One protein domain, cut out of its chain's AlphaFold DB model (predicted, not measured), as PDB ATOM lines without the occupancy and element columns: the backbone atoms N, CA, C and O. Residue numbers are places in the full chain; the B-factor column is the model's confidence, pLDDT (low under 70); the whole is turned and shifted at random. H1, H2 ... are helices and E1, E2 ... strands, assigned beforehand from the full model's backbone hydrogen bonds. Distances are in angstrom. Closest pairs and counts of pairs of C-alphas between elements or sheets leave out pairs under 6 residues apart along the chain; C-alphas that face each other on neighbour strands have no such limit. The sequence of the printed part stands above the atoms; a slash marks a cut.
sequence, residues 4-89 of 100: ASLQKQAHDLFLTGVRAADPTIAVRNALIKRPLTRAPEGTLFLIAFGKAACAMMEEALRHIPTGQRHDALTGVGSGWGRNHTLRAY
ATOM      1  N   ALA A   4     -89.244  25.125  82.647       94.31
ATOM      2  CA  ALA A   4     -89.433  25.607  81.281       94.31
ATOM      3  C   ALA A   4     -90.538  26.676  81.179       94.31
ATOM      4  O   ALA A   4     -90.375  27.670  80.475       94.31
ATOM      5  N   SER A   5     -91.648  26.515  81.915       93.75
ATOM      6  CA  SER A   5     -92.724  27.516  81.923       93.75
ATOM      7  C   SER A   5     -92.292  28.844  82.555       93.75
ATOM      8  O   SER A   5     -92.664  29.900  82.051       93.75
ATOM      9  N   LEU A   6     -91.451  28.800  83.594       96.44
ATOM     10  CA  LEU A   6     -90.929  30.000  84.249       96.44
ATOM     11  C   LEU A   6     -89.901  30.728  83.372       96.44
ATOM     12  O   LEU A   6     -89.953  31.950  83.249       96.44
ATOM     13  N   GLN A   7     -89.005  29.986  82.716       96.94
ATOM     14  CA  GLN A   7     -88.031  30.549  81.774       96.94
ATOM     15  C   GLN A   7     -88.719  31.248  80.601       96.94
ATOM     16  O   GLN A   7     -88.373  32.381  80.271       96.94
ATOM     17  N   LYS A   8     -89.734  30.602  80.013       97.19
ATOM     18  CA  LYS A   8     -90.530  31.206  78.944       97.19
ATOM     19  C   LYS A   8     -91.193  32.501  79.417       97.19
ATOM     20  O   LYS A   8     -91.081  33.522  78.750       97.19
ATOM     21  N   GLN A   9     -91.827  32.478  80.589       97.31
ATOM     22  CA  GLN A   9     -92.499  33.656  81.132       97.31
ATOM     23  C   GLN A   9     -91.525  34.815  81.391       97.31
ATOM     24  O   GLN A   9     -91.829  35.955  81.047       97.31
ATOM     25  N   ALA A  10     -90.344  34.538  81.948       97.44
ATOM     26  CA  ALA A  10     -89.317  35.553  82.168       97.44
ATOM     27  C   ALA A  10     -88.821  36.167  80.849       97.44
ATOM     28  O   ALA A  10     -88.696  37.387  80.739       97.44
ATOM     29  N   HIS A  11     -88.593  35.336  79.831       97.31
ATOM     30  CA  HIS A  11     -88.196  35.790  78.501       97.31
ATOM     31  C   HIS A  11     -89.274  36.663  77.838       97.31
ATOM     32  O   HIS A  11     -88.966  37.727  77.304       97.31
ATOM     33  N   ASP A  12     -90.543  36.267  77.923       97.75
ATOM     34  CA  ASP A  12     -91.658  37.019  77.336       97.75
ATOM     35  C   ASP A  12     -91.843  38.391  78.015       97.75
ATOM     36  O   ASP A  12     -92.080  39.402  77.341       97.75
ATOM     37  N   LEU A  13     -91.667  38.455  79.340       96.81
ATOM     38  CA  LEU A  13     -91.664  39.714  80.092       96.81
ATOM     39  C   LEU A  13     -90.485  40.608  79.691       96.81
ATOM     40  O   LEU A  13     -90.671  41.802  79.456       96.81
ATOM     41  N   PHE A  14     -89.291  40.032  79.547       96.75
ATOM     42  CA  PHE A  14     -88.114  40.762  79.083       96.75
ATOM     43  C   PHE A  14     -88.329  41.353  77.685       96.75
ATOM     44  O   PHE A  14     -88.120  42.549  77.482       96.75
ATOM     45  N   LEU A  15     -88.819  40.555  76.732       96.25
ATOM     46  CA  LEU A  15     -89.101  41.029  75.376       96.25
ATOM     47  C   LEU A  15     -90.189  42.101  75.340       96.25
ATOM     48  O   LEU A  15     -90.118  43.019  74.524       96.25
ATOM     49  N   THR A  16     -91.178  42.019  76.228       94.00
ATOM     50  CA  THR A  16     -92.168  43.090  76.392       94.00
ATOM     51  C   THR A  16     -91.493  44.398  76.803       94.00
ATOM     52  O   THR A  16     -91.771  45.438  76.207       94.00
ATOM     53  N   GLY A  17     -90.552  44.342  77.748       90.81
ATOM     54  CA  GLY A  17     -89.744  45.496  78.143       90.81
ATOM     55  C   GLY A  17     -88.909  46.061  76.991       90.81
ATOM     56  O   GLY A  17     -88.930  47.266  76.753       90.81
ATOM     57  N   VAL A  18     -88.238  45.198  76.221       92.81
ATOM     58  CA  VAL A  18     -87.451  45.613  75.045       92.81
ATOM     59  C   VAL A  18     -88.328  46.323  74.013       92.81
ATOM     60  O   VAL A  18     -87.957  47.387  73.531       92.81
ATOM     61  N   ARG A  19     -89.516  45.784  73.711       89.44
ATOM     62  CA  ARG A  19     -90.467  46.410  72.774       89.44
ATOM     63  C   ARG A  19     -90.974  47.759  73.274       89.44
ATOM     64  O   ARG A  19     -91.152  48.670  72.475       89.44
ATOM     65  N   ALA A  20     -91.201  47.903  74.579       84.88
ATOM     66  CA  ALA A  20     -91.601  49.181  75.163       84.88
ATOM     67  C   ALA A  20     -90.491  50.246  75.070       84.88
ATOM     68  O   ALA A  20     -90.794  51.436  75.019       84.88
ATOM     69  N   ALA A  21     -89.225  49.822  75.019       88.75
ATOM     70  CA  ALA A  21     -88.057  50.682  74.840       88.75
ATOM     71  C   ALA A  21     -87.653  50.883  73.363       88.75
ATOM     72  O   ALA A  21     -86.610  51.480  73.095       88.75
ATOM     73  N   ASP A  22     -88.449  50.393  72.407       94.69
ATOM     74  CA  ASP A  22     -88.168  50.553  70.983       94.69
ATOM     75  C   ASP A  22     -88.199  52.049  70.588       94.69
ATOM     76  O   ASP A  22     -89.206  52.731  70.816       94.69
ATOM     77  N   PRO A  23     -87.117  52.583  69.990       95.00
ATOM     78  CA  PRO A  23     -86.999  54.007  69.682       95.00
ATOM     79  C   PRO A  23     -88.017  54.485  68.638       95.00
ATOM     80  O   PRO A  23     -88.509  55.610  68.737       95.00
ATOM     81  N   THR A  24     -88.376  53.637  67.674       96.12
ATOM     82  CA  THR A  24     -89.385  53.933  66.650       96.12
ATOM     83  C   THR A  24     -90.753  54.077  67.307       96.12
ATOM     84  O   THR A  24     -91.454  55.069  67.103       96.12
ATOM     85  N   ILE A  25     -91.129  53.118  68.160       95.12
ATOM     86  CA  ILE A  25     -92.411  53.152  68.880       95.12
ATOM     87  C   ILE A  25     -92.464  54.354  69.831       95.12
ATOM     88  O   ILE A  25     -93.494  55.027  69.917       95.12
ATOM     89  N   ALA A  26     -91.357  54.663  70.509       94.38
ATOM     90  CA  ALA A  26     -91.269  55.804  71.410       94.38
ATOM     91  C   ALA A  26     -91.514  57.138  70.683       94.38
ATOM     92  O   ALA A  26     -92.357  57.924  71.127       94.38
ATOM     93  N   VAL A  27     -90.840  57.377  69.548       96.31
ATOM     94  CA  VAL A  27     -91.034  58.593  68.736       96.31
ATOM     95  C   VAL A  27     -92.461  58.671  68.208       96.31
ATOM     96  O   VAL A  27     -93.116  59.700  68.382       96.31
ATOM     97  N   ARG A  28     -92.983  57.577  67.642       97.00
ATOM     98  CA  ARG A  28     -94.361  57.513  67.141       97.00
ATOM     99  C   ARG A  28     -95.367  57.918  68.209       97.00
ATOM    100  O   ARG A  28     -96.194  58.796  67.984       97.00
ATOM    101  N   ASN A  29     -95.293  57.297  69.384       96.06
ATOM    102  CA  ASN A  29     -96.228  57.562  70.472       96.06
ATOM    103  C   ASN A  29     -96.126  59.009  70.968       96.06
ATOM    104  O   ASN A  29     -97.147  59.633  71.263       96.06
ATOM    105  N   ALA A  30     -94.908  59.555  71.040       96.25
ATOM    106  CA  ALA A  30     -94.689  60.939  71.435       96.25
ATOM    107  C   ALA A  30     -95.319  61.924  70.439       96.25
ATOM    108  O   ALA A  30     -96.026  62.837  70.868       96.25
ATOM    109  N   LEU A  31     -95.119  61.711  69.135       96.88
ATOM    110  CA  LEU A  31     -95.624  62.594  68.080       96.88
ATOM    111  C   LEU A  31     -97.127  62.421  67.819       96.88
ATOM    112  O   LEU A  31     -97.795  63.400  67.514       96.88
ATOM    113  N   ILE A  32     -97.704  61.237  68.050       96.75
ATOM    114  CA  ILE A  32     -99.168  61.066  68.081       96.75
ATOM    115  C   ILE A  32     -99.772  61.854  69.247       96.75
ATOM    116  O   ILE A  32    -100.764  62.560  69.081       96.75
ATOM    117  N   LYS A  33     -99.182  61.743  70.445       97.50
ATOM    118  CA  LYS A  33     -99.698  62.419  71.644       97.50
ATOM    119  C   LYS A  33     -99.510  63.935  71.576       97.50
ATOM    120  O   LYS A  33    -100.316  64.678  72.130       97.50
ATOM    121  N   ARG A  34     -98.424  64.394  70.953       97.06
ATOM    122  CA  ARG A  34     -98.077  65.810  70.790       97.06
ATOM    123  C   ARG A  34     -97.580  66.039  69.359       97.06
ATOM    124  O   ARG A  34     -96.370  66.007  69.134       97.06
ATOM    125  N   PRO A  35     -98.503  66.261  68.410       96.00
ATOM    126  CA  PRO A  35     -98.150  66.478  67.014       96.00
ATOM    127  C   PRO A  35     -97.241  67.687  66.817       96.00
ATOM    128  O   PRO A  35     -97.326  68.683  67.543       96.00
ATOM    129  N   LEU A  36     -96.388  67.606  65.796       94.31
ATOM    130  CA  LEU A  36     -95.575  68.735  65.362       94.31
ATOM    131  C   LEU A  36     -96.493  69.867  64.895       94.31
ATOM    132  O   LEU A  36     -97.426  69.662  64.119       94.31
ATOM    133  N   THR A  37     -96.227  71.077  65.376       91.38
ATOM    134  CA  THR A  37     -96.997  72.252  64.966       91.38
ATOM    135  C   THR A  37     -96.500  72.733  63.612       91.38
ATOM    136  O   THR A  37     -95.297  72.871  63.398       91.38
ATOM    137  N   ARG A  38     -97.428  73.002  62.693       91.44
ATOM    138  CA  ARG A  38     -97.097  73.587  61.394       91.44
ATOM    139  C   ARG A  38     -96.641  75.039  61.572       91.44
ATOM    140  O   ARG A  38     -97.317  75.822  62.231       91.44
ATOM    141  N   ALA A  39     -95.543  75.395  60.921       90.44
ATOM    142  CA  ALA A  39     -94.998  76.740  60.809       90.44
ATOM    143  C   ALA A  39     -94.951  77.125  59.315       90.44
ATOM    144  O   ALA A  39     -93.972  76.795  58.647       90.44
ATOM    145  N   PRO A  40     -96.001  77.779  58.772       88.19
ATOM    146  CA  PRO A  40     -96.136  78.042  57.332       88.19
ATOM    147  C   PRO A  40     -94.953  78.795  56.710       88.19
ATOM    148  O   PRO A  40     -94.498  78.420  55.635       88.19
ATOM    149  N   GLU A  41     -94.420  79.787  57.425       93.62
ATOM    150  CA  GLU A  41     -93.270  80.601  56.994       93.62
ATOM    151  C   GLU A  41     -91.943  80.151  57.633       93.62
ATOM    152  O   GLU A  41     -90.912  80.800  57.474       93.62
ATOM    153  N   GLY A  42     -91.967  79.062  58.407       93.19
ATOM    154  CA  GLY A  42     -90.807  78.544  59.127       93.19
ATOM    155  C   GLY A  42     -90.232  77.279  58.497       93.19
ATOM    156  O   GLY A  42     -90.895  76.584  57.727       93.19
ATOM    157  N   THR A  43     -89.006  76.941  58.894       92.88
ATOM    158  CA  THR A  43     -88.377  75.646  58.602       92.88
ATOM    159  C   THR A  43     -88.300  74.822  59.880       92.88
ATOM    160  O   THR A  43     -87.849  75.306  60.919       92.88
ATOM    161  N   LEU A  44     -88.741  73.569  59.809       94.69
ATOM    162  CA  LEU A  44     -88.589  72.605  60.888       94.69
ATOM    163  C   LEU A  44     -87.213  71.938  60.782       94.69
ATOM    164  O   LEU A  44     -86.949  71.214  59.828       94.69
ATOM    165  N   PHE A  45     -86.356  72.138  61.778       94.31
ATOM    166  CA  PHE A  45     -85.077  71.436  61.857       94.31
ATOM    167  C   PHE A  45     -85.214  70.198  62.738       94.31
ATOM    168  O   PHE A  45     -85.530  70.306  63.925       94.31
ATOM    169  N   LEU A  46     -84.967  69.023  62.163       93.94
ATOM    170  CA  LEU A  46     -84.907  67.764  62.893       93.94
ATOM    171  C   LEU A  46     -83.449  67.390  63.124       93.94
ATOM    172  O   LEU A  46     -82.639  67.372  62.199       93.94
ATOM    173  N   ILE A  47     -83.117  67.069  64.368       94.00
ATOM    174  CA  ILE A  47     -81.759  66.720  64.766       94.00
ATOM    175  C   ILE A  47     -81.828  65.452  65.612       94.00
ATOM    176  O   ILE A  47     -82.421  65.455  66.690       94.00
ATOM    177  N   ALA A  48     -81.224  64.369  65.128       92.50
ATOM    178  CA  ALA A  48     -81.157  63.098  65.840       92.50
ATOM    179  C   ALA A  48     -79.700  62.688  66.073       92.50
ATOM    180  O   ALA A  48     -78.880  62.718  65.159       92.50
ATOM    181  N   PHE A  49     -79.379  62.265  67.298       90.19
ATOM    182  CA  PHE A  49     -78.045  61.797  67.667       90.19
ATOM    183  C   PHE A  49     -78.100  60.529  68.516       90.19
ATOM    184  O   PHE A  49     -78.982  60.359  69.355       90.19
ATOM    185  N   GLY A  50     -77.116  59.653  68.315       87.94
ATOM    186  CA  GLY A  50     -76.956  58.409  69.065       87.94
ATOM    187  C   GLY A  50     -77.131  57.157  68.209       87.94
ATOM    188  O   GLY A  50     -77.343  57.220  67.004       87.94
ATOM    189  N   LYS A  51     -77.018  55.977  68.833       88.56
ATOM    190  CA  LYS A  51     -77.050  54.689  68.111       88.56
ATOM    191  C   LYS A  51     -78.377  54.422  67.393       88.56
ATOM    192  O   LYS A  51     -78.383  53.754  66.371       88.56
ATOM    193  N   ALA A  52     -79.478  54.952  67.925       91.12
ATOM    194  CA  ALA A  52     -80.814  54.822  67.351       91.12
ATOM    195  C   ALA A  52     -81.241  56.048  66.518       91.12
ATOM    196  O   ALA A  52     -82.410  56.148  66.154       91.12
ATOM    197  N   ALA A  53     -80.323  56.983  66.233       91.56
ATOM    198  CA  ALA A  53     -80.647  58.252  65.578       91.56
ATOM    199  C   ALA A  53     -81.382  58.060  64.247       91.56
ATOM    200  O   ALA A  53     -82.374  58.739  64.004       91.56
ATOM    201  N   CYS A  54     -80.944  57.103  63.423       91.38
ATOM    202  CA  CYS A  54     -81.582  56.817  62.140       91.38
ATOM    203  C   CYS A  54     -83.029  56.343  62.317       91.38
ATOM    204  O   CYS A  54     -83.933  56.974  61.782       91.38
ATOM    205  N   ALA A  55     -83.269  55.332  63.159       93.12
ATOM    206  CA  ALA A  55     -84.617  54.826  63.425       93.12
ATOM    207  C   ALA A  55     -85.554  55.915  63.986       93.12
ATOM    208  O   ALA A  55     -86.711  56.027  63.581       93.12
ATOM    209  N   MET A  56     -85.045  56.762  64.888       95.31
ATOM    210  CA  MET A  56     -85.811  57.885  65.433       95.31
ATOM    211  C   MET A  56     -86.128  58.945  64.372       95.31
ATOM    212  O   MET A  56     -87.260  59.422  64.312       95.31
ATOM    213  N   MET A  57     -85.143  59.312  63.546       96.19
ATOM    214  CA  MET A  57     -85.306  60.289  62.467       96.19
ATOM    215  C   MET A  57     -86.309  59.792  61.427       96.19
ATOM    216  O   MET A  57     -87.231  60.520  61.071       96.19
ATOM    217  N   GLU A  58     -86.181  58.542  60.984       95.94
ATOM    218  CA  GLU A  58     -87.093  57.930  60.016       95.94
ATOM    219  C   GLU A  58     -88.542  57.945  60.491       95.94
ATOM    220  O   GLU A  58     -89.445  58.229  59.707       95.94
ATOM    221  N   GLU A  59     -88.793  57.631  61.764       97.50
ATOM    222  CA  GLU A  59     -90.142  57.756  62.302       97.50
ATOM    223  C   GLU A  59     -90.571  59.223  62.350       97.50
ATOM    224  O   GLU A  59     -91.646  59.533  61.853       97.50
ATOM    225  N   ALA A  60     -89.742  60.134  62.867       97.00
ATOM    226  CA  ALA A  60     -90.097  61.547  63.000       97.00
ATOM    227  C   ALA A  60     -90.474  62.212  61.663       97.00
ATOM    228  O   ALA A  60     -91.455  62.956  61.611       97.00
ATOM    229  N   LEU A  61     -89.757  61.895  60.577       96.44
ATOM    230  CA  LEU A  61     -90.034  62.409  59.229       96.44
ATOM    231  C   LEU A  61     -91.454  62.061  58.743       96.44
ATOM    232  O   LEU A  61     -92.074  62.860  58.043       96.44
ATOM    233  N   ARG A  62     -92.015  60.913  59.154       96.94
ATOM    234  CA  ARG A  62     -93.387  60.502  58.787       96.94
ATOM    235  C   ARG A  62     -94.477  61.352  59.443       96.94
ATOM    236  O   ARG A  62     -95.612  61.332  58.977       96.94
ATOM    237  N   HIS A  63     -94.152  62.078  60.513       97.12
ATOM    238  CA  HIS A  63     -95.097  62.924  61.257       97.12
ATOM    239  C   HIS A  63     -94.974  64.410  60.899       97.12
ATOM    240  O   HIS A  63     -95.633  65.247  61.519       97.12
ATOM    241  N   ILE A  64     -94.143  64.767  59.914       95.81
ATOM    242  CA  ILE A  64     -94.018  66.152  59.455       95.81
ATOM    243  C   ILE A  64     -95.330  66.594  58.788       95.81
ATOM    244  O   ILE A  64     -95.813  65.911  57.879       95.81
ATOM    245  N   PRO A  65     -95.914  67.742  59.188       95.00
ATOM    246  CA  PRO A  65     -97.124  68.253  58.559       95.00
ATOM    247  C   PRO A  65     -96.937  68.457  57.052       95.00
ATOM    248  O   PRO A  65     -95.913  68.973  56.602       95.00
ATOM    249  N   THR A  66     -97.945  68.103  56.257       92.56
ATOM    250  CA  THR A  66     -97.887  68.255  54.798       92.56
ATOM    251  C   THR A  66     -97.565  69.698  54.396       92.56
ATOM    252  O   THR A  66     -98.173  70.655  54.883       92.56
ATOM    253  N   GLY A  67     -96.592  69.859  53.495       90.50
ATOM    254  CA  GLY A  67     -96.143  71.167  53.012       90.50
ATOM    255  C   GLY A  67     -95.282  71.963  54.001       90.50
ATOM    256  O   GLY A  67     -94.995  73.126  53.734       90.50
ATOM    257  N   GLN A  68     -94.875  71.383  55.134       95.12
ATOM    258  CA  GLN A  68     -93.892  71.987  56.033       95.12
ATOM    259  C   GLN A  68     -92.484  71.901  55.423       95.12
ATOM    260  O   GLN A  68     -91.998  70.809  55.115       95.12
ATOM    261  N   ARG A  69     -91.796  73.044  55.296       94.44
ATOM    262  CA  ARG A  69     -90.354  73.063  54.993       94.44
ATOM    263  C   ARG A  69     -89.595  72.436  56.154       94.44
ATOM    264  O   ARG A  69     -89.876  72.780  57.306       94.44
ATOM    265  N   HIS A  70     -88.658  71.541  55.863       94.56
ATOM    266  CA  HIS A  70     -87.865  70.874  56.886       94.56
ATOM    267  C   HIS A  70     -86.470  70.512  56.383       94.56
ATOM    268  O   HIS A  70     -86.308  70.216  55.204       94.56
ATOM    269  N   ASP A  71     -85.518  70.484  57.312       94.25
ATOM    270  CA  ASP A  71     -84.165  69.962  57.126       94.25
ATOM    271  C   ASP A  71     -83.865  68.953  58.236       94.25
ATOM    272  O   ASP A  71     -84.346  69.090  59.368       94.25
ATOM    273  N   ALA A  72     -83.064  67.936  57.926       92.81
ATOM    274  CA  ALA A  72     -82.744  66.863  58.855       92.81
ATOM    275  C   ALA A  72     -81.233  66.646  58.970       92.81
ATOM    276  O   ALA A  72     -80.505  66.588  57.980       92.81
ATOM    277  N   LEU A  73     -80.762  66.480  60.203       90.50
ATOM    278  CA  LEU A  73     -79.389  66.109  60.521       90.50
ATOM    279  C   LEU A  73     -79.414  64.882  61.427       90.50
ATOM    280  O   LEU A  73     -80.057  64.892  62.479       90.50
ATOM    281  N   THR A  74     -78.709  63.825  61.025       86.88
ATOM    282  CA  THR A  74     -78.590  62.606  61.825       86.88
ATOM    283  C   THR A  74     -77.125  62.294  62.096       86.88
ATOM    284  O   THR A  74     -76.288  62.313  61.195       86.88
ATOM    285  N   GLY A  75     -76.797  62.017  63.353       85.00
ATOM    286  CA  GLY A  75     -75.462  61.622  63.776       85.00
ATOM    287  C   GLY A  75     -75.508  60.301  64.524       85.00
ATOM    288  O   GLY A  75     -75.897  60.240  65.691       85.00
ATOM    289  N   VAL A  76     -75.074  59.231  63.865       78.19
ATOM    290  CA  VAL A  76     -74.916  57.926  64.508       78.19
ATOM    291  C   VAL A  76     -73.574  57.884  65.222       78.19
ATOM    292  O   VAL A  76     -72.532  58.162  64.631       78.19
ATOM    293  N   GLY A  77     -73.588  57.525  66.504       61.12
ATOM    294  CA  GLY A  77     -72.354  57.247  67.229       61.12
ATOM    295  C   GLY A  77     -71.714  55.982  66.666       61.12
ATOM    296  O   GLY A  77     -72.133  54.878  67.026       61.12
ATOM    297  N   SER A  78     -70.715  56.127  65.794       52.38
ATOM    298  CA  SER A  78     -69.790  55.047  65.465       52.38
ATOM    299  C   SER A  78     -69.190  54.561  66.782       52.38
ATOM    300  O   SER A  78     -68.734  55.359  67.599       52.38
ATOM    301  N   GLY A  79     -69.280  53.256  67.048       46.88
ATOM    302  CA  GLY A  79     -68.757  52.668  68.280       46.88
ATOM    303  C   GLY A  79     -67.352  53.183  68.606       46.88
ATOM    304  O   GLY A  79     -66.576  53.468  67.693       46.88
ATOM    305  N   TRP A  80     -67.072  53.317  69.906       38.47
ATOM    306  CA  TRP A  80     -65.766  53.640  70.491       38.47
ATOM    307  C   TRP A  80     -64.610  53.248  69.547       38.47
ATOM    308  O   TRP A  80     -64.335  52.062  69.371       38.47
ATOM    309  N   GLY A  81     -63.988  54.237  68.889       42.62
ATOM    310  CA  GLY A  81     -62.760  54.039  68.107       42.62
ATOM    311  C   GLY A  81     -62.747  54.395  66.612       42.62
ATOM    312  O   GLY A  81     -61.711  54.158  65.998       42.62
ATOM    313  N   ARG A  82     -63.791  54.965  65.981       43.28
ATOM    314  CA  ARG A  82     -63.670  55.464  64.583       43.28
ATOM    315  C   ARG A  82     -64.317  56.830  64.351       43.28
ATOM    316  O   ARG A  82     -65.437  57.065  64.794       43.28
ATOM    317  N   ASN A  83     -63.561  57.682  63.650       39.34
ATOM    318  CA  ASN A  83     -63.782  59.101  63.358       39.34
ATOM    319  C   ASN A  83     -65.250  59.508  63.163       39.34
ATOM    320  O   ASN A  83     -66.012  58.862  62.449       39.34
ATOM    321  N   HIS A  84     -65.594  60.622  63.806       42.81
ATOM    322  CA  HIS A  84     -66.901  61.261  63.820       42.81
ATOM    323  C   HIS A  84     -67.220  61.838  62.436       42.81
ATOM    324  O   HIS A  84     -66.850  62.972  62.139       42.81
ATOM    325  N   THR A  85     -67.904  61.084  61.581       43.12
ATOM    326  CA  THR A  85     -68.446  61.643  60.337       43.12
ATOM    327  C   THR A  85     -69.878  62.094  60.595       43.12
ATOM    328  O   THR A  85     -70.809  61.291  60.574       43.12
ATOM    329  N   LEU A  86     -70.057  63.389  60.869       43.62
ATOM    330  CA  LEU A  86     -71.356  64.047  60.738       43.62
ATOM    331  C   LEU A  86     -71.747  63.971  59.260       43.62
ATOM    332  O   LEU A  86     -71.053  64.537  58.415       43.62
ATOM    333  N   ARG A  87     -72.816  63.248  58.932       45.72
ATOM    334  CA  ARG A  87     -73.346  63.199  57.569       45.72
ATOM    335  C   ARG A  87     -74.614  64.041  57.532       45.72
ATOM    336  O   ARG A  87     -75.551  63.776  58.282       45.72
ATOM    337  N   ALA A  88     -74.633  65.068  56.688       42.75
ATOM    338  CA  ALA A  88     -75.882  65.731  56.340       42.75
ATOM    339  C   ALA A  88     -76.818  64.680  55.723       42.75
ATOM    340  O   ALA A  88     -76.388  63.890  54.880       42.75
ATOM    341  N   TYR A  89     -78.065  64.618  56.192       41.19
ATOM    342  CA  TYR A  89     -79.066  63.766  55.568       41.19
ATOM    343  C   TYR A  89     -79.554  64.489  54.313       41.19
ATOM    344  O   TYR A  89     -80.359  65.414  54.394       41.19
TER     345      TYR A  89
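This is residues 4 to 89 of the 100 residues of the protein "Hydroxypyruvate reductase" of Roseibium sp. TrichSKD4 (UniProt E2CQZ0). A long helix, H1, sticks out as a free arm from a small, flat body in which helix H3 packs on one face of a two-stranded sheet, E1 and E2, and helix H2 lies next to H3. Beyond E2 an unnamed stretch, residues 76 to 89, makes a loop that folds back, its residues 87 to 88 pairing briefly with E2. The 86 printed residues hold three named helices and two named strands, in the order H1, H2, E1, H3, E2; the sheet, E1 next to E2, is parallel, and the class is mixed, helices and strands. The whole is loose, with a radius of gyration of the C-alphas of 17.2 A, and flat, spanning 60 by 38 by 12 A, with H1 adding to its length.

H1, residues 4 to 20, touches no helix. It is close to H2, residues 23 to 33, but not clearly touching it: their closest C-alphas, those of Ala 20 and Ala 26, are 7.6 A apart, at a steep tilt of 56 degrees, the same way. H2 and H3, residues 53 to 61, touch, their closest C-alphas, those of Thr 24 and Met 56, being 5.5 A apart, at a shallow tilt of 29 degrees, the same way. E1, residues 43 to 49, and E2, residues 69 to 75, are parallel neighbours at 13 degrees; N 46 and O 71, at 2.9 A, and N 75 and O 48, at 2.8 A, are within hydrogen-bond range. E1, H3 and E2 form a strand-helix-strand unit, two parallel neighbour strands with a helix between them along the chain, and its crossover is right-handed. The closest C-alphas of H3 and E1 are those of Met 57 and Ala 48, 6.0 A apart; those of H3 and E2 are Ala 53 and Thr 74, 6.1 A apart. H1 is apart from E1, H3 and E2, and H2 is apart from E2. In H1, H2 and H3 every O i to N i+4 pair is within hydrogen-bond range.

H1 begins at C-alpha 4, (-89.433, 25.607, 81.281), and is 24.5 A long; H2 is 15.4 A. E1 is 19.5 A long and begins at C-alpha 43, (-88.377, 75.646, 58.602). H3 measures 12.1 A, and E2, 20.7 A, ends at C-alpha 75, (-75.462, 61.622, 63.776).

The two C-alphas farthest apart, those of Ala 4 and Glu 41, are 60.2 A apart. Without residues 4 to 21, which stand free, the body spans 42 by 27 by 12 A. The printed part has no cut and no long link. Its mean pLDDT is 86.3, and residues 77 to 89 are under 70.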